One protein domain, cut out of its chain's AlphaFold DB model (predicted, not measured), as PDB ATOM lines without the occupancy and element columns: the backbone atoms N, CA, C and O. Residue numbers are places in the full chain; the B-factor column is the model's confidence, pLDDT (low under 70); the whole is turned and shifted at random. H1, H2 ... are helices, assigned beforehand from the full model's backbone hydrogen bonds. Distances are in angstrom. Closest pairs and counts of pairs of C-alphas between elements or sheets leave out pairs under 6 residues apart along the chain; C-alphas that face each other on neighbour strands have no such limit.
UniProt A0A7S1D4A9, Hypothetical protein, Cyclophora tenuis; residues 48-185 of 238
ATOM      1  N   ARG A  48       6.444 -28.011 165.972       68.38
ATOM      2  CA  ARG A  48       7.628 -27.195 165.650       68.38
ATOM      3  C   ARG A  48       7.466 -25.730 166.059       68.38
ATOM      4  O   ARG A  48       8.461 -25.130 166.457       68.38
ATOM      5  N   ARG A  49       6.240 -25.199 166.002       68.44
ATOM      6  CA  ARG A  49       5.841 -23.853 166.449       68.44
ATOM      7  C   ARG A  49       5.610 -23.752 167.957       68.44
ATOM      8  O   ARG A  49       5.303 -22.664 168.440       68.44
ATOM      9  N   GLN A  50       5.750 -24.846 168.714       65.69
ATOM     10  CA  GLN A  50       5.712 -24.791 170.174       65.69
ATOM     11  C   GLN A  50       6.699 -23.732 170.669       65.69
ATOM     12  O   GLN A  50       7.890 -23.788 170.367       65.69
ATOM     13  N   TRP A  51       6.187 -22.784 171.457       62.09
ATOM     14  CA  TRP A  51       6.957 -21.665 172.001       62.09
ATOM     15  C   TRP A  51       8.131 -22.144 172.871       62.09
ATOM     16  O   TRP A  51       9.124 -21.437 173.009       62.09
ATOM     17  N   LEU A  52       8.038 -23.365 173.415       71.81
ATOM     18  CA  LEU A  52       9.111 -24.069 174.112       71.81
ATOM     19  C   LEU A  52       9.085 -25.566 173.793       71.81
ATOM     20  O   LEU A  52       8.074 -26.232 174.012       71.81
ATOM     21  N   ARG A  53      10.223 -26.129 173.372       79.75
ATOM     22  CA  ARG A  53      10.389 -27.588 173.288       79.75
ATOM     23  C   ARG A  53      10.609 -28.166 174.685       79.75
ATOM     24  O   ARG A  53      11.158 -27.501 175.563       79.75
ATOM     25  N   LYS A  54      10.300 -29.455 174.878       82.38
ATOM     26  CA  LYS A  54      10.572 -30.174 176.144       82.38
ATOM     27  C   LYS A  54      12.019 -29.992 176.622       82.38
ATOM     28  O   LYS A  54      12.247 -29.718 177.796       82.38
ATOM     29  N   ASN A  55      12.988 -30.098 175.713       84.75
ATOM     30  CA  ASN A  55      14.406 -29.928 176.046       84.75
ATOM     31  C   ASN A  55      14.741 -28.489 176.465       84.75
ATOM     32  O   ASN A  55      15.563 -28.294 177.358       84.75
ATOM     33  N   ASP A  56      14.084 -27.485 175.874       83.25
ATOM     34  CA  ASP A  56      14.257 -26.086 176.272       83.25
ATOM     35  C   ASP A  56      13.677 -25.843 177.665       83.25
ATOM     36  O   ASP A  56      14.331 -25.217 178.494       83.25
ATOM     37  N   PHE A  57      12.500 -26.406 177.955       83.06
ATOM     38  CA  PHE A  57      11.900 -26.347 179.286       83.06
ATOM     39  C   PHE A  57      12.809 -26.972 180.353       83.06
ATOM     40  O   PHE A  57      13.062 -26.350 181.384       83.06
ATOM     41  N   VAL A  58      13.343 -28.172 180.097       86.50
ATOM     42  CA  VAL A  58      14.290 -28.835 181.012       86.50
ATOM     43  C   VAL A  58      15.524 -27.962 181.229       86.50
ATOM     44  O   VAL A  58      15.896 -27.714 182.374       86.50
ATOM     45  N   ARG A  59      16.118 -27.431 180.153       88.81
ATOM     46  CA  ARG A  59      17.288 -26.546 180.242       88.81
ATOM     47  C   ARG A  59      16.992 -25.291 181.063       88.81
ATOM     48  O   ARG A  59      17.771 -24.946 181.942       88.81
ATOM     49  N   ILE A  60      15.866 -24.624 180.814       85.06
ATOM     50  CA  ILE A  60      15.451 -23.423 181.555       85.06
ATOM     51  C   ILE A  60      15.238 -23.743 183.033       85.06
ATOM     52  O   ILE A  60      15.681 -22.979 183.890       85.06
ATOM     53  N   LYS A  61      14.614 -24.885 183.341       87.75
ATOM     54  CA  LYS A  61      14.402 -25.339 184.716       87.75
ATOM     55  C   LYS A  61      15.722 -25.585 185.449       87.75
ATOM     56  O   LYS A  61      15.869 -25.131 186.580       87.75
ATOM     57  N   GLU A  62      16.679 -26.268 184.827       90.69
ATOM     58  CA  GLU A  62      17.994 -26.495 185.441       90.69
ATOM     59  C   GLU A  62      18.765 -25.181 185.626       90.69
ATOM     60  O   GLU A  62      19.274 -24.915 186.715       90.69
ATOM     61  N   THR A  63      18.743 -24.281 184.640       89.69
ATOM     62  CA  THR A  63      19.322 -22.933 184.784       89.69
ATOM     63  C   THR A  63      18.672 -22.146 185.926       89.69
ATOM     64  O   THR A  63      19.364 -21.445 186.671       89.69
ATOM     65  N   ALA A  64      17.353 -22.254 186.093       87.19
ATOM     66  CA  ALA A  64      16.628 -21.617 187.187       87.19
ATOM     67  C   ALA A  64      17.074 -22.164 188.551       87.19
ATOM     68  O   ALA A  64      17.361 -21.376 189.450       87.19
ATOM     69  N   LYS A  65      17.225 -23.489 188.689       89.06
ATOM     70  CA  LYS A  65      17.746 -24.119 189.913       89.06
ATOM     71  C   LYS A  65      19.170 -23.683 190.238       89.06
ATOM     72  O   LYS A  65      19.456 -23.370 191.389       89.06
ATOM     73  N   GLU A  66      20.065 -23.644 189.256       90.31
ATOM     74  CA  GLU A  66      21.442 -23.186 189.487       90.31
ATOM     75  C   GLU A  66      21.481 -21.706 189.881       90.31
ATOM     76  O   GLU A  66      22.166 -21.330 190.833       90.31
ATOM     77  N   THR A  67      20.660 -20.873 189.236       87.38
ATOM     78  CA  THR A  67      20.493 -19.465 189.629       87.38
ATOM     79  C   THR A  67      19.994 -19.355 191.071       87.38
ATOM     80  O   THR A  67      20.519 -18.562 191.848       87.38
ATOM     81  N   ALA A  68      19.019 -20.180 191.454       87.31
ATOM     82  CA  ALA A  68      18.489 -20.222 192.808       87.31
ATOM     83  C   ALA A  68      19.537 -20.649 193.842       87.31
ATOM     84  O   ALA A  68      19.667 -20.011 194.885       87.31
ATOM     85  N   LYS A  69      20.351 -21.669 193.542       89.06
ATOM     86  CA  LYS A  69      21.470 -22.078 194.407       89.06
ATOM     87  C   LYS A  69      22.456 -20.935 194.630       89.06
ATOM     88  O   LYS A  69      22.893 -20.725 195.760       89.06
ATOM     89  N   LEU A  70      22.805 -20.197 193.574       87.44
ATOM     90  CA  LEU A  70      23.689 -19.034 193.678       87.44
ATOM     91  C   LEU A  70      23.058 -17.933 194.532       87.44
ATOM     92  O   LEU A  70      23.692 -17.456 195.467       87.44
ATOM     93  N   ALA A  71      21.795 -17.595 194.276       84.56
ATOM     94  CA  ALA A  71      21.086 -16.577 195.040       84.56
ATOM     95  C   ALA A  71      20.970 -16.939 196.531       84.56
ATOM     96  O   ALA A  71      21.192 -16.098 197.401       84.56
ATOM     97  N   ARG A  72      20.707 -18.215 196.839       85.94
ATOM     98  CA  ARG A  72      20.681 -18.718 198.217       85.94
ATOM     99  C   ARG A  72      22.037 -18.568 198.904       85.94
ATOM    100  O   ARG A  72      22.085 -18.113 200.041       85.94
ATOM    101  N   ARG A  73      23.141 -18.893 198.219       88.12
ATOM    102  CA  ARG A  73      24.509 -18.694 198.744       88.12
ATOM    103  C   ARG A  73      24.833 -17.224 199.002       88.12
ATOM    104  O   ARG A  73      25.598 -16.933 199.910       88.12
ATOM    105  N   SER A  74      24.240 -16.315 198.234       85.38
ATOM    106  CA  SER A  74      24.351 -14.867 198.437       85.38
ATOM    107  C   SER A  74      23.452 -14.324 199.557       85.38
ATOM    108  O   SER A  74      23.418 -13.116 199.760       85.38
ATOM    109  N   GLY A  75      22.724 -15.183 200.279       85.50
ATOM    110  CA  GLY A  75      21.883 -14.785 201.411       85.50
ATOM    111  C   GLY A  75      20.496 -14.270 201.028       85.50
ATOM    112  O   GLY A  75      19.722 -13.913 201.912       85.50
ATOM    113  N   PHE A  76      20.125 -14.279 199.742       84.12
ATOM    114  CA  PHE A  76      18.831 -13.740 199.310       84.12
ATOM    115  C   PHE A  76      17.631 -14.527 199.844       84.12
ATOM    116  O   PHE A  76      16.544 -13.970 199.920       84.12
ATOM    117  N   GLY A  77      17.811 -15.789 200.249       83.44
ATOM    118  CA  GLY A  77      16.727 -16.589 200.828       83.44
ATOM    119  C   GLY A  77      16.119 -15.982 202.095       83.44
ATOM    120  O   GLY A  77      14.933 -16.160 202.324       83.44
ATOM    121  N   VAL A  78      16.887 -15.196 202.858       84.81
ATOM    122  CA  VAL A  78      16.386 -14.512 204.065       84.81
ATOM    123  C   VAL A  78      15.310 -13.473 203.724       84.81
ATOM    124  O   VAL A  78      14.422 -13.228 204.527       84.81
ATOM    125  N   LEU A  79      15.333 -12.914 202.510       83.94
ATOM    126  CA  LEU A  79      14.365 -11.912 202.046       83.94
ATOM    127  C   LEU A  79      12.997 -12.507 201.665       83.94
ATOM    128  O   LEU A  79      12.116 -11.775 201.220       83.94
ATOM    129  N   LEU A  80      12.833 -13.829 201.746       81.69
ATOM    130  CA  LEU A  80      11.582 -14.518 201.416       81.69
ATOM    131  C   LEU A  80      10.816 -14.993 202.654       81.69
ATOM    132  O   LEU A  80       9.871 -15.767 202.514       81.69
ATOM    133  N   ASN A  81      11.196 -14.524 203.845       82.00
ATOM    134  CA  ASN A  81      10.541 -14.903 205.085       82.00
ATOM    135  C   ASN A  81       9.068 -14.453 205.096       82.00
ATOM    136  O   ASN A  81       8.767 -13.261 205.130       82.00
ATOM    137  N   LEU A  82       8.148 -15.417 205.050       77.00
ATOM    138  CA  LEU A  82       6.709 -15.161 204.973       77.00
ATOM    139  C   LEU A  82       6.068 -14.806 206.318       77.00
ATOM    140  O   LEU A  82       4.927 -14.347 206.321       77.00
ATOM    141  N   ASP A  83       6.783 -15.007 207.424       81.75
ATOM    142  CA  ASP A  83       6.275 -14.748 208.776       81.75
ATOM    143  C   ASP A  83       6.428 -13.274 209.195       81.75
ATOM    144  O   ASP A  83       5.998 -12.874 210.277       81.75
ATOM    145  N   GLU A  84       7.053 -12.452 208.351       80.56
ATOM    146  CA  GLU A  84       7.256 -11.029 208.604       80.56
ATOM    147  C   GLU A  84       5.974 -10.201 208.441       80.56
ATOM    148  O   GLU A  84       4.984 -10.613 207.825       80.56
ATOM    149  N   SER A  85       6.000  -8.974 208.973       86.19
ATOM    150  CA  SER A  85       4.922  -8.022 208.728       86.19
ATOM    151  C   SER A  85       4.768  -7.765 207.222       86.19
ATOM    152  O   SER A  85       5.721  -7.849 206.447       86.19
ATOM    153  N   THR A  86       3.556  -7.420 206.776       84.19
ATOM    154  CA  THR A  86       3.297  -7.160 205.347       84.19
ATOM    155  C   THR A  86       4.188  -6.045 204.781       84.19
ATOM    156  O   THR A  86       4.539  -6.082 203.602       84.19
ATOM    157  N   GLU A  87       4.560  -5.058 205.598       87.88
ATOM    158  CA  GLU A  87       5.436  -3.958 205.182       87.88
ATOM    159  C   GLU A  87       6.889  -4.414 205.023       87.88
ATOM    160  O   GLU A  87       7.501  -4.127 203.988       87.88
ATOM    161  N   ASP A  88       7.401  -5.179 205.989       88.62
ATOM    162  CA  ASP A  88       8.759  -5.734 205.957       88.62
ATOM    163  C   ASP A  88       8.921  -6.702 204.783       88.62
ATOM    164  O   ASP A  88       9.832  -6.548 203.964       88.62
ATOM    165  N   LEU A  89       7.953  -7.607 204.603       87.62
ATOM    166  CA  LEU A  89       7.919  -8.525 203.469       87.62
ATOM    167  C   LEU A  89       7.897  -7.758 202.140       87.62
ATOM    168  O   LEU A  89       8.591  -8.121 201.191       87.62
ATOM    169  N   GLN A  90       7.131  -6.669 202.040       91.12
ATOM    170  CA  GLN A  90       7.081  -5.867 200.820       91.12
ATOM    171  C   GLN A  90       8.417  -5.169 200.519       91.12
ATOM    172  O   GLN A  90       8.769  -5.054 199.338       91.12
ATOM    173  N   GLU A  91       9.153  -4.700 201.529       88.88
ATOM    174  CA  GLU A  91      10.491  -4.123 201.348       88.88
ATOM    175  C   GLU A  91      11.520  -5.194 200.976       88.88
ATOM    176  O   GLU A  91      12.265  -5.027 200.007       88.88
ATOM    177  N   ASN A  92      11.485  -6.344 201.642       89.06
ATOM    178  CA  ASN A  92      12.327  -7.488 201.317       89.06
ATOM    179  C   ASN A  92      12.086  -7.987 199.887       89.06
ATOM    180  O   ASN A  92      13.042  -8.196 199.135       89.06
ATOM    181  N   LEU A  93      10.829  -8.028 199.437       88.75
ATOM    182  CA  LEU A  93      10.484  -8.314 198.043       88.75
ATOM    183  C   LEU A  93      11.021  -7.253 197.070       88.75
ATOM    184  O   LEU A  93      11.419  -7.599 195.956       88.75
ATOM    185  N   ARG A  94      11.085  -5.966 197.445       88.19
ATOM    186  CA  ARG A  94      11.713  -4.925 196.601       88.19
ATOM    187  C   ARG A  94      13.217  -5.132 196.492       88.19
ATOM    188  O   ARG A  94      13.759  -5.014 195.392       88.19
ATOM    189  N   ILE A  95      13.896  -5.438 197.598       85.75
ATOM    190  CA  ILE A  95      15.333  -5.753 197.597       85.75
ATOM    191  C   ILE A  95      15.579  -6.990 196.733       85.75
ATOM    192  O   ILE A  95      16.457  -6.969 195.866       85.75
ATOM    193  N   TRP A  96      14.766  -8.028 196.913       84.62
ATOM    194  CA  TRP A  96      14.794  -9.236 196.105       84.62
ATOM    195  C   TRP A  96      14.638  -8.932 194.618       84.62
ATOM    196  O   TRP A  96      15.490  -9.315 193.826       84.62
ATOM    197  N   SER A  97      13.597  -8.198 194.230       84.25
ATOM    198  CA  SER A  97      13.288  -7.938 192.817       84.25
ATOM    199  C   SER A  97      14.405  -7.145 192.133       84.25
ATOM    200  O   SER A  97      14.772  -7.447 191.000       84.25
ATOM    201  N   ARG A  98      15.033  -6.205 192.857       81.94
ATOM    202  CA  ARG A  98      16.175  -5.411 192.367       81.94
ATOM    203  C   ARG A  98      17.454  -6.221 192.159       81.94
ATOM    204  O   ARG A  98      18.248  -5.862 191.299       81.94
ATOM    205  N   ASN A  99      17.691  -7.260 192.959       76.31
ATOM    206  CA  ASN A  99      18.954  -8.013 192.938       76.31
ATOM    207  C   ASN A  99      18.824  -9.403 192.291       76.31
ATOM    208  O   ASN A  99      19.804  -9.961 191.803       76.31
ATOM    209  N   GLY A 100      17.616  -9.960 192.250       64.38
ATOM    210  CA  GLY A 100      17.291 -11.277 191.705       64.38
ATOM    211  C   GLY A 100      17.073 -11.296 190.190       64.38
ATOM    212  O   GLY A 100      16.591 -12.300 189.661       64.38
ATOM    213  N   ASN A 101      17.403 -10.206 189.483       63.47
ATOM    214  CA  ASN A 101      17.142 -10.020 188.050       63.47
ATOM    215  C   ASN A 101      15.666 -10.264 187.661       63.47
ATOM    216  O   ASN A 101      15.404 -10.854 186.611       63.47
ATOM    217  N   CYS A 102      14.709  -9.870 188.512       56.78
ATOM    218  CA  CYS A 102      13.266  -9.938 188.227       56.78
ATOM    219  C   CYS A 102      12.739 -11.334 187.823       56.78
ATOM    220  O   CYS A 102      11.806 -11.459 187.026       56.78
ATOM    221  N   ARG A 103      13.339 -12.426 188.315       67.81
ATOM    222  CA  ARG A 103      12.932 -13.782 187.913       67.81
ATOM    223  C   ARG A 103      11.844 -14.332 188.828       67.81
ATOM    224  O   ARG A 103      12.111 -15.107 189.747       67.81
ATOM    225  N   ARG A 104      10.603 -13.946 188.532       73.25
ATOM    226  CA  ARG A 104       9.394 -14.519 189.136       73.25
ATOM    227  C   ARG A 104       9.415 -16.049 189.042       73.25
ATOM    228  O   ARG A 104       9.747 -16.612 188.000       73.25
ATOM    229  N   GLY A 105       9.057 -16.722 190.125       78.19
ATOM    230  CA  GLY A 105       9.082 -18.178 190.243       78.19
ATOM    231  C   GLY A 105      10.390 -18.744 190.806       78.19
ATOM    232  O   GLY A 105      10.409 -19.921 191.167       78.19
ATOM    233  N   LEU A 106      11.471 -17.953 190.917       84.94
ATOM    234  CA  LEU A 106      12.695 -18.413 191.586       84.94
ATOM    235  C   LEU A 106      12.543 -18.544 193.098       84.94
ATOM    236  O   LEU A 106      13.284 -19.323 193.696       84.94
ATOM    237  N   GLU A 107      11.574 -17.851 193.699       84.50
ATOM    238  CA  GLU A 107      11.295 -17.942 195.132       84.50
ATOM    239  C   GLU A 107      11.094 -19.398 195.579       84.50
ATOM    240  O   GLU A 107      11.634 -19.817 196.596       84.50
ATOM    241  N   MET A 108      10.451 -20.211 194.733       85.00
ATOM    242  CA  MET A 108      10.157 -21.623 195.005       85.00
ATOM    243  C   MET A 108      11.385 -22.540 195.010       85.00
ATOM    244  O   MET A 108      11.297 -23.689 195.439       85.00
ATOM    245  N   TYR A 109      12.502 -22.096 194.432       86.81
ATOM    246  CA  TYR A 109      13.746 -22.869 194.388       86.81
ATOM    247  C   TYR A 109      14.753 -22.405 195.438       86.81
ATOM    248  O   TYR A 109      15.725 -23.112 195.708       86.81
ATOM    249  N   ILE A 110      14.562 -21.205 195.983       85.94
ATOM    250  CA  ILE A 110      15.488 -20.589 196.931       85.94
ATOM    251  C   ILE A 110      15.094 -20.976 198.351       85.94
ATOM    252  O   ILE A 110      15.961 -21.402 199.121       85.94
ATOM    253  N   ASP A 111      13.796 -20.928 198.638       85.88
ATOM    254  CA  ASP A 111      13.220 -21.326 199.910       85.88
ATOM    255  C   ASP A 111      12.344 -22.581 199.738       85.88
ATOM    256  O   ASP A 111      11.385 -22.602 198.960       85.88
ATOM    257  N   ALA A 112      12.730 -23.651 200.437       86.00
ATOM    258  CA  ALA A 112      12.026 -24.928 200.392       86.00
ATOM    259  C   ALA A 112      10.694 -24.857 201.145       86.00
ATOM    260  O   ALA A 112       9.709 -25.411 200.659       86.00
ATOM    261  N   ASP A 113      10.644 -24.112 202.248       85.69
ATOM    262  CA  ASP A 113       9.462 -23.994 203.097       85.69
ATOM    263  C   ASP A 113       8.396 -23.172 202.368       85.69
ATOM    264  O   ASP A 113       7.233 -23.567 202.292       85.69
ATOM    265  N   HIS A 114       8.804 -22.096 201.686       84.44
ATOM    266  CA  HIS A 114       7.921 -21.345 200.789       84.44
ATOM    267  C   HIS A 114       7.343 -22.220 199.662       84.44
ATOM    268  O   HIS A 114       6.159 -22.132 199.315       84.44
ATOM    269  N   SER A 115       8.184 -23.068 199.064       87.44
ATOM    270  CA  SER A 115       7.801 -23.986 197.986       87.44
ATOM    271  C   SER A 115       6.794 -25.033 198.457       87.44
ATOM    272  O   SER A 115       5.785 -25.298 197.786       87.44
ATOM    273  N   GLU A 116       7.040 -25.599 199.637       88.88
ATOM    274  CA  GLU A 116       6.149 -26.546 200.287       88.88
ATOM    275  C   GLU A 116       4.826 -25.878 200.659       88.88
ATOM    276  O   GLU A 116       3.772 -26.368 200.253       88.88
ATOM    277  N   HIS A 117       4.865 -24.716 201.314       86.62
ATOM    278  CA  HIS A 117       3.675 -23.956 201.689       86.62
ATOM    279  C   HIS A 117       2.794 -23.658 200.470       86.62
ATOM    280  O   HIS A 117       1.592 -23.928 200.471       86.62
ATOM    281  N   ARG A 118       3.384 -23.181 199.366       87.00
ATOM    282  CA  ARG A 118       2.655 -22.976 198.104       87.00
ATOM    283  C   ARG A 118       2.032 -24.257 197.565       87.00
ATOM    284  O   ARG A 118       0.902 -24.226 197.075       87.00
ATOM    285  N   SER A 119       2.760 -25.367 197.626       90.12
ATOM    286  CA  SER A 119       2.269 -26.664 197.160       90.12
ATOM    287  C   SER A 119       1.090 -27.141 198.008       90.12
ATOM    288  O   SER A 119       0.051 -27.496 197.455       90.12
ATOM    289  N   GLN A 120       1.203 -27.062 199.335       89.94
ATOM    290  CA  GLN A 120       0.130 -27.388 200.274       89.94
ATOM    291  C   GLN A 120      -1.110 -26.519 200.024       89.94
ATOM    292  O   GLN A 120      -2.207 -27.051 199.870       89.94
ATOM    293  N   ARG A 121      -0.945 -25.196 199.879       89.25
ATOM    294  CA  ARG A 121      -2.050 -24.269 199.566       89.25
ATOM    295  C   ARG A 121      -2.721 -24.580 198.230       89.25
ATOM    296  O   ARG A 121      -3.944 -24.524 198.141       89.25
ATOM    297  N   LYS A 122      -1.944 -24.938 197.201       91.12
ATOM    298  CA  LYS A 122      -2.475 -25.367 195.899       91.12
ATOM    299  C   LYS A 122      -3.320 -26.635 196.034       91.12
ATOM    300  O   LYS A 122      -4.407 -26.697 195.475       91.12
ATOM    301  N   TYR A 123      -2.832 -27.651 196.742       92.88
ATOM    302  CA  TYR A 123      -3.605 -28.878 196.932       92.88
ATOM    303  C   TYR A 123      -4.852 -28.634 197.781       92.88
ATOM    304  O   TYR A 123      -5.917 -29.126 197.430       92.88
ATOM    305  N   ALA A 124      -4.749 -27.810 198.826       89.44
ATOM    306  CA  ALA A 124      -5.882 -27.434 199.661       89.44
ATOM    307  C   ALA A 124      -6.969 -26.682 198.875       89.44
ATOM    308  O   ALA A 124      -8.152 -26.942 199.081       89.44
ATOM    309  N   SER A 125      -6.603 -25.779 197.955       92.56
ATOM    310  CA  SER A 125      -7.597 -25.085 197.125       92.56
ATOM    311  C   SER A 125      -8.277 -26.023 196.126       92.56
ATOM    312  O   SER A 125      -9.487 -25.919 195.933       92.56
ATOM    313  N   ILE A 126      -7.532 -26.966 195.539       92.12
ATOM    314  CA  ILE A 126      -8.087 -28.001 194.655       92.12
ATOM    315  C   ILE A 126      -9.063 -28.894 195.430       92.12
ATOM    316  O   ILE A 126     -10.204 -29.055 195.006       92.12
ATOM    317  N   ASP A 127      -8.644 -29.432 196.576       92.94
ATOM    318  CA  ASP A 127      -9.471 -30.300 197.421       92.94
ATOM    319  C   ASP A 127     -10.742 -29.579 197.902       92.94
ATOM    320  O   ASP A 127     -11.840 -30.120 197.786       92.94
ATOM    321  N   ALA A 128     -10.632 -28.320 198.335       90.88
ATOM    322  CA  ALA A 128     -11.787 -27.522 198.743       90.88
ATOM    323  C   ALA A 128     -12.803 -27.317 197.608       90.88
ATOM    324  O   ALA A 128     -14.011 -27.418 197.836       90.88
ATOM    325  N   VAL A 129     -12.331 -27.044 196.385       94.56
ATOM    326  CA  VAL A 129     -13.200 -26.908 195.207       94.56
ATOM    327  C   VAL A 129     -13.880 -28.234 194.876       94.56
ATOM    328  O   VAL A 129     -15.098 -28.252 194.710       94.56
ATOM    329  N   LEU A 130     -13.129 -29.338 194.838       93.56
ATOM    330  CA  LEU A 130     -13.669 -30.658 194.502       93.56
ATOM    331  C   LEU A 130     -14.710 -31.129 195.522       93.56
ATOM    332  O   LEU A 130     -15.795 -31.543 195.123       93.56
ATOM    333  N   ARG A 131     -14.443 -30.984 196.826       89.81
ATOM    334  CA  ARG A 131     -15.415 -31.332 197.879       89.81
ATOM    335  C   ARG A 131     -16.676 -30.481 197.809       89.81
ATOM    336  O   ARG A 131     -17.775 -30.986 198.006       89.81
ATOM    337  N   THR A 132     -16.528 -29.188 197.517       92.94
ATOM    338  CA  THR A 132     -17.676 -28.286 197.346       92.94
ATOM    339  C   THR A 132     -18.509 -28.703 196.138       92.94
ATOM    340  O   THR A 132     -19.732 -28.766 196.227       92.94
ATOM    341  N   GLN A 133     -17.858 -29.032 195.022       93.31
ATOM    342  CA  GLN A 133     -18.526 -29.511 193.817       93.31
ATOM    343  C   GLN A 133     -19.262 -30.835 194.061       93.31
ATOM    344  O   GLN A 133     -20.410 -30.975 193.647       93.31
ATOM    345  N   GLU A 134     -18.628 -31.791 194.742       92.62
ATOM    346  CA  GLU A 134     -19.233 -33.077 195.102       92.62
ATOM    347  C   GLU A 134     -20.460 -32.890 196.002       92.62
ATOM    348  O   GLU A 134     -21.529 -33.423 195.704       92.62
ATOM    349  N   LEU A 135     -20.344 -32.057 197.042       94.06
ATOM    350  CA  LEU A 135     -21.450 -31.740 197.942       94.06
ATOM    351  C   LEU A 135     -22.632 -31.115 197.189       94.06
ATOM    352  O   LEU A 135     -23.760 -31.578 197.334       94.06
ATOM    353  N   LEU A 136     -22.388 -30.092 196.366       94.31
ATOM    354  CA  LEU A 136     -23.456 -29.390 195.648       94.31
ATOM    355  C   LEU A 136     -24.140 -30.284 194.608       94.31
ATOM    356  O   LEU A 136     -25.358 -30.226 194.450       94.31
ATOM    357  N   ARG A 137     -23.384 -31.177 193.959       92.69
ATOM    358  CA  ARG A 137     -23.955 -32.201 193.075       92.69
ATOM    359  C   ARG A 137     -24.772 -33.239 193.837       92.69
ATOM    360  O   ARG A 137     -25.813 -33.656 193.341       92.69
ATOM    361  N   SER A 138     -24.342 -33.634 195.037       93.88
ATOM    362  CA  SER A 138     -25.078 -34.606 195.857       93.88
ATOM    363  C   SER A 138     -26.461 -34.105 196.284       93.88
ATOM    364  O   SER A 138     -27.390 -34.900 196.395       93.88
ATOM    365  N   ILE A 139     -26.615 -32.786 196.445       96.44
ATOM    366  CA  ILE A 139     -27.898 -32.137 196.749       96.44
ATOM    367  C   ILE A 139     -28.643 -31.656 195.496       96.44
ATOM    368  O   ILE A 139     -29.637 -30.950 195.625       96.44
ATOM    369  N   GLN A 140     -28.166 -32.019 194.298       95.69
ATOM    370  CA  GLN A 140     -28.745 -31.621 193.009       95.69
ATOM    371  C   GLN A 140     -28.924 -30.099 192.863       95.69
ATOM    372  O   GLN A 140     -29.923 -29.637 192.314       95.69
ATOM    373  N   ALA A 141     -27.962 -29.314 193.362       93.31
ATOM    374  CA  ALA A 141     -27.948 -27.874 193.127       93.31
ATOM    375  C   ALA A 141     -27.862 -27.577 191.623       93.31
ATOM    376  O   ALA A 141     -27.234 -28.322 190.867       93.31
ATOM    377  N   ASP A 142     -28.473 -26.476 191.199       96.12
ATOM    378  CA  ASP A 142     -28.369 -25.995 189.825       96.12
ATOM    379  C   ASP A 142     -26.941 -25.509 189.501       96.12
ATOM    380  O   ASP A 142     -26.144 -25.180 190.387       96.12
ATOM    381  N   GLU A 143     -26.608 -25.469 188.210       92.75
ATOM    382  CA  GLU A 143     -25.259 -25.128 187.738       92.75
ATOM    383  C   GLU A 143     -24.837 -23.692 188.101       92.75
ATOM    384  O   GLU A 143     -23.660 -23.460 188.389       92.75
ATOM    385  N   GLU A 144     -25.773 -22.737 188.167       94.88
ATOM    386  CA  GLU A 144     -25.481 -21.346 188.549       94.88
ATOM    387  C   GLU A 144     -25.061 -21.275 190.024       94.88
ATOM    388  O   GLU A 144     -24.025 -20.690 190.372       94.88
ATOM    389  N   THR A 145     -25.799 -21.963 190.898       92.69
ATOM    390  CA  THR A 145     -25.451 -22.117 192.313       92.69
ATOM    391  C   THR A 145     -24.094 -22.803 192.481       92.69
ATOM    392  O   THR A 145     -23.268 -22.347 193.285       92.69
ATOM    393  N   ILE A 146     -23.827 -23.872 191.722       91.25
ATOM    394  CA  ILE A 146     -22.538 -24.582 191.745       91.25
ATOM    395  C   ILE A 146     -21.395 -23.634 191.378       91.25
ATOM    396  O   ILE A 146     -20.428 -23.517 192.142       91.25
ATOM    397  N   ALA A 147     -21.509 -22.924 190.256       93.62
ATOM    398  CA  ALA A 147     -20.491 -21.997 189.779       93.62
ATOM    399  C   ALA A 147     -20.215 -20.883 190.802       93.62
ATOM    400  O   ALA A 147     -19.059 -20.659 191.183       93.62
ATOM    401  N   CYS A 148     -21.267 -20.244 191.324       95.56
ATOM    402  CA  CYS A 148     -21.151 -19.175 192.317       95.56
ATOM    403  C   CYS A 148     -20.437 -19.643 193.592       95.56
ATOM    404  O   CYS A 148     -19.548 -18.958 194.113       95.56
ATOM    405  N   LYS A 149     -20.787 -20.827 194.104       94.31
ATOM    406  CA  LYS A 149     -20.181 -21.370 195.327       94.31
ATOM    407  C   LYS A 149     -18.741 -21.822 195.110       94.31
ATOM    408  O   LYS A 149     -17.897 -21.532 195.960       94.31
ATOM    409  N   ILE A 150     -18.432 -22.460 193.980       95.38
ATOM    410  CA  ILE A 150     -17.053 -22.819 193.620       95.38
ATOM    411  C   ILE A 150     -16.188 -21.559 193.519       95.38
ATOM    412  O   ILE A 150     -15.101 -21.521 194.098       95.38
ATOM    413  N   ALA A 151     -16.675 -20.509 192.852       92.94
ATOM    414  CA  ALA A 151     -15.959 -19.243 192.731       92.94
ATOM    415  C   ALA A 151     -15.683 -18.609 194.105       92.94
ATOM    416  O   ALA A 151     -14.561 -18.164 194.366       92.94
ATOM    417  N   ALA A 152     -16.667 -18.624 195.011       93.88
ATOM    418  CA  ALA A 152     -16.508 -18.121 196.373       93.88
ATOM    419  C   ALA A 152     -15.463 -18.921 197.177       93.88
ATOM    420  O   ALA A 152     -14.575 -18.334 197.804       93.88
ATOM    421  N   VAL A 153     -15.518 -20.257 197.127       94.50
ATOM    422  CA  VAL A 153     -14.561 -21.140 197.820       94.50
ATOM    423  C   VAL A 153     -13.152 -20.978 197.256       94.50
ATOM    424  O   VAL A 153     -12.194 -20.811 198.018       94.50
ATOM    425  N   TYR A 154     -13.009 -20.954 195.932       92.12
ATOM    426  CA  TYR A 154     -11.724 -20.714 195.281       92.12
ATOM    427  C   TYR A 154     -11.171 -19.327 195.632       92.12
ATOM    428  O   TYR A 154      -9.995 -19.180 195.970       92.12
ATOM    429  N   GLY A 155     -12.022 -18.298 195.617       91.19
ATOM    430  CA  GLY A 155     -11.669 -16.937 196.010       91.19
ATOM    431  C   GLY A 155     -11.105 -16.867 197.429       91.19
ATOM    432  O   GLY A 155     -10.040 -16.281 197.626       91.19
ATOM    433  N   LYS A 156     -11.772 -17.528 198.381       92.44
ATOM    434  CA  LYS A 156     -11.354 -17.595 199.786       92.44
ATOM    435  C   LYS A 156     -10.043 -18.362 199.970       92.44
ATOM    436  O   LYS A 156      -9.142 -17.881 200.647       92.44
ATOM    437  N   THR A 157      -9.916 -19.534 199.351       92.38
ATOM    438  CA  THR A 157      -8.741 -20.412 199.517       92.38
ATOM    439  C   THR A 157      -7.482 -19.889 198.824       92.38
ATOM    440  O   THR A 157      -6.375 -20.242 199.221       92.38
ATOM    441  N   THR A 158      -7.625 -19.016 197.823       92.19
ATOM    442  CA  THR A 158      -6.493 -18.430 197.080       92.19
ATOM    443  C   THR A 158      -6.137 -16.999 197.492       92.19
ATOM    444  O   THR A 158      -5.246 -16.404 196.884       92.19
ATOM    445  N   GLY A 159      -6.793 -16.438 198.514       90.75
ATOM    446  CA  GLY A 159      -6.611 -15.044 198.939       90.75
ATOM    447  C   GLY A 159      -5.156 -14.677 199.244       90.75
ATOM    448  O   GLY A 159      -4.626 -13.730 198.668       90.75
ATOM    449  N   GLU A 160      -4.475 -15.473 200.066       87.81
ATOM    450  CA  GLU A 160      -3.062 -15.252 200.414       87.81
ATOM    451  C   GLU A 160      -2.141 -15.334 199.190       87.81
ATOM    452  O   GLU A 160      -1.278 -14.481 198.991       87.81
ATOM    453  N   ALA A 161      -2.356 -16.319 198.311       88.56
ATOM    454  CA  ALA A 161      -1.563 -16.474 197.093       88.56
ATOM    455  C   ALA A 161      -1.739 -15.279 196.140       88.56
ATOM    456  O   ALA A 161      -0.767 -14.825 195.530       88.56
ATOM    457  N   LYS A 162      -2.965 -14.744 196.038       90.00
ATOM    458  CA  LYS A 162      -3.262 -13.518 195.283       90.00
ATOM    459  C   LYS A 162      -2.568 -12.307 195.899       90.00
ATOM    460  O   LYS A 162      -1.938 -11.546 195.166       90.00
ATOM    461  N   GLN A 163      -2.630 -12.161 197.223       89.81
ATOM    462  CA  GLN A 163      -1.972 -11.073 197.944       89.81
ATOM    463  C   GLN A 163      -0.451 -11.113 197.752       89.81
ATOM    464  O   GLN A 163       0.154 -10.106 197.393       89.81
ATOM    465  N   PHE A 164       0.167 -12.285 197.899       88.50
ATOM    466  CA  PHE A 164       1.597 -12.461 197.655       88.50
ATOM    467  C   PHE A 164       1.975 -12.135 196.206       88.50
ATOM    468  O   PHE A 164       2.906 -11.371 195.960       88.50
ATOM    469  N   ALA A 165       1.222 -12.648 195.226       88.75
ATOM    470  CA  ALA A 165       1.457 -12.340 193.816       88.75
ATOM    471  C   ALA A 165       1.348 -10.835 193.516       88.75
ATOM    472  O   ALA A 165       2.122 -10.312 192.711       88.75
ATOM    473  N   TYR A 166       0.423 -10.139 194.176       90.69
ATOM    474  CA  TYR A 166       0.275  -8.692 194.078       90.69
ATOM    475  C   TYR A 166       1.474  -7.939 194.675       90.69
ATOM    476  O   TYR A 166       1.988  -7.017 194.037       90.69
ATOM    477  N   MET A 167       1.975  -8.351 195.845       90.38
ATOM    478  CA  MET A 167       3.165  -7.754 196.471       90.38
ATOM    479  C   MET A 167       4.430  -7.936 195.624       90.38
ATOM    480  O   MET A 167       5.203  -6.990 195.454       90.38
ATOM    481  N   VAL A 168       4.608  -9.122 195.033       88.69
ATOM    482  CA  VAL A 168       5.689  -9.390 194.070       88.69
ATOM    483  C   VAL A 168       5.557  -8.469 192.856       88.69
ATOM    484  O   VAL A 168       6.517  -7.800 192.493       88.69
ATOM    485  N   GLY A 169       4.356  -8.340 192.282       88.25
ATOM    486  CA  GLY A 169       4.121  -7.435 191.152       88.25
ATOM    487  C   GLY A 169       4.428  -5.966 191.474       88.25
ATOM    488  O   GLY A 169       5.008  -5.257 190.653       88.25
ATOM    489  N   LYS A 170       4.106  -5.506 192.691       90.25
ATOM    490  CA  LYS A 170       4.504  -4.174 193.178       90.25
ATOM    491  C   LYS A 170       6.017  -4.022 193.287       90.25
ATOM    492  O   LYS A 170       6.548  -2.969 192.935       90.25
ATOM    493  N   ALA A 171       6.698  -5.043 193.795       88.50
ATOM    494  CA  ALA A 171       8.145  -5.035 193.937       88.50
ATOM    495  C   ALA A 171       8.856  -5.001 192.573       88.50
ATOM    496  O   ALA A 171       9.779  -4.205 192.397       88.50
ATOM    497  N   ASP A 172       8.366  -5.769 191.596       85.62
ATOM    498  CA  ASP A 172       8.852  -5.759 190.211       85.62
ATOM    499  C   ASP A 172       8.659  -4.380 189.563       85.62
ATOM    500  O   ASP A 172       9.599  -3.806 189.010       85.62
ATOM    501  N   ALA A 173       7.458  -3.798 189.681       86.44
ATOM    502  CA  ALA A 173       7.172  -2.464 189.152       86.44
ATOM    503  C   ALA A 173       8.090  -1.395 189.772       86.44
ATOM    504  O   ALA A 173       8.605  -0.518 189.074       86.44
ATOM    505  N   TYR A 174       8.339  -1.488 191.078       86.25
ATOM    506  CA  TYR A 174       9.257  -0.598 191.782       86.25
ATOM    507  C   TYR A 174      10.708  -0.750 191.304       86.25
ATOM    508  O   TYR A 174      11.401   0.253 191.099       86.25
ATOM    509  N   ALA A 175      11.174  -1.987 191.115       83.06
ATOM    510  CA  ALA A 175      12.510  -2.270 190.601       83.06
ATOM    511  C   ALA A 175      12.693  -1.692 189.187       83.06
ATOM    512  O   ALA A 175      13.654  -0.955 188.954       83.06
ATOM    513  N   ALA A 176      11.722  -1.916 188.297       82.50
ATOM    514  CA  ALA A 176      11.737  -1.409 186.926       82.50
ATOM    515  C   ALA A 176      11.824   0.128 186.865       82.50
ATOM    516  O   ALA A 176      12.645   0.680 186.133       82.50
ATOM    517  N   LEU A 177      11.037   0.842 187.682       81.75
ATOM    518  CA  LEU A 177      11.088   2.309 187.739       81.75
ATOM    519  C   LEU A 177      12.467   2.828 188.175       81.75
ATOM    520  O   LEU A 177      12.963   3.812 187.625       81.75
ATOM    521  N   LYS A 178      13.122   2.164 189.135       72.31
ATOM    522  CA  LYS A 178      14.462   2.568 189.588       72.31
ATOM    523  C   LYS A 178      15.553   2.288 188.557       72.31
ATOM    524  O   LYS A 178      16.473   3.101 188.434       72.31
ATOM    525  N   GLU A 179      15.464   1.197 187.803       64.62
ATOM    526  CA  GLU A 179      16.411   0.906 186.719       64.62
ATOM    527  C   GLU A 179      16.360   1.966 185.608       64.62
ATOM    528  O   GLU A 179      17.407   2.401 185.117       64.62
ATOM    529  N   VAL A 180      15.165   2.465 185.272       60.00
ATOM    530  CA  VAL A 180      14.981   3.544 184.285       60.00
ATOM    531  C   VAL A 180      15.650   4.849 184.743       60.00
ATOM    532  O   VAL A 180      16.319   5.516 183.948       60.00
ATOM    533  N   VAL A 181      15.558   5.197 186.031       56.88
ATOM    534  CA  VAL A 181      16.179   6.418 186.585       56.88
ATOM    535  C   VAL A 181      17.711   6.334 186.587       56.88
ATOM    536  O   VAL A 181      18.390   7.294 186.210       56.88
ATOM    537  N   VAL A 182      18.278   5.175 186.944       55.00
ATOM    538  CA  VAL A 182      19.739   4.961 186.943       55.00
ATOM    539  C   VAL A 182      20.303   4.948 185.519       55.00
ATOM    540  O   VAL A 182      21.408   5.443 185.290       55.00
ATOM    541  N   SER A 183      19.543   4.439 184.549       50.78
ATOM    542  CA  SER A 183      19.940   4.401 183.135       50.78
ATOM    543  C   SER A 183      19.898   5.787 182.480       50.78
ATOM    544  O   SER A 183      20.764   6.120 181.673       50.78
ATOM    545  N   SER A 184      18.952   6.634 182.894       48.59
ATOM    546  CA  SER A 184      18.786   8.003 182.380       48.59
ATOM    547  C   SER A 184      19.823   8.994 182.931       48.59
ATOM    548  O   SER A 184      20.149   9.976 182.269       48.59
ATOM    549  N   SER A 185      20.399   8.717 184.109       48.69
ATOM    550  CA  SER A 185      21.465   9.535 184.718       48.69
ATOM    551  C   SER A 185      22.885   9.190 184.237       48.69
ATOM    552  O   SER A 185      23.838   9.881 184.591       48.69
TER     553      SER A 185
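AT A GLANCE: This is residues 48 to 185 of the 238 residues of the protein "Hypothetical protein" of Cyclophora tenuis (UniProt A0A7S1D4A9). A small cluster of the short helices H2 and H4 with H3 is the place from which longer helices reach out: H1 leads in as an arm, and the helical hairpin of H5 and H6 runs out another way. H7 follows H6, comes back past the cluster to pack on H3, and runs on until residues 180 to 185 stick out, as do residues 53 to 59 near the other end. The printed part has 138 residues with seven named helices, H1 to H7 in order, and no named strand; its class is all helix. It is loose, with a radius of gyration of the C-alphas of 19.3 A, and spans 64 by 44 by 31 A.

HOW THE PARTS SIT: H1, residues 54 to 73, touches H4, residues 107 to 110, with its residues 64 to 72 alone; the closest C-alphas, of Ala 68 and Ile 110, are 5.1 A apart. H2, residues 76 to 80, touches H4, the closest C-alphas being Gly 77 and Ile 110 at 5.7 A. H2 also touches H3, residues 86 to 99, the closest C-alphas being Leu 79 and Asn 92 at 4.9 A. H4 is the hub, touching H1, H2 and H5, residues 112 to 138. H4 and H5 touch only at the corner, the closest C-alphas being Met 108 and Ser 115 at 4.5 A. H5 and H6, residues 143 to 157, form a helical hairpin: they touch at a shallow tilt of 22 degrees, opposite ways, with the closest C-alphas, Ser 125 and Thr 157, 5.4 A apart. H6 and H7, residues 159 to 184, meet only through their link. H7 touches H3 with residues 167 to 175 alone, at a steep tilt of 46 degrees, the same way; the closest C-alphas, of Arg 94 and Ala 171, are 4.5 A apart. H5 and H7 are close but not clearly touching, with the C-alphas of Arg 118 and Ala 161 closest at 7.8 A. Among the pairs that are apart are H1 and H5, and H3 and H5. Each O i to N i+4 pair is within hydrogen-bond range in H1, H3, H5, H6 and H7; in H2 it is 0 of 1, with 2 of 2 O i to N i+3 pairs within range, and H4 is too short for an O i to N i+4 pair.

IN THESE COORDINATES: H1 begins at C-alpha 54, (10.572, -30.174, 176.144), and is 28.9 A long from first to last C-alpha. H2 and H4 are short, at 7.6 A and 5.3 A, and H3 measures 20.0 A. H5 is 38.6 A long and ends at C-alpha 138, (-25.078, -34.606, 195.857). H6 measures 20.8 A, and H7 is 38.1 A long, ending at C-alpha 184, (18.786, 8.003, 182.380).

THE WHOLE: The two C-alphas farthest apart, of Ile 139 and Ser 185, are 65.7 A apart. The printed part has no cut. The link from H3 to H4 is short, and the other links between the helices are tight. The mean pLDDT of the printed part is 84.9; it is under 70 at residues 48 to 51, 100 to 103 and 179 to 185.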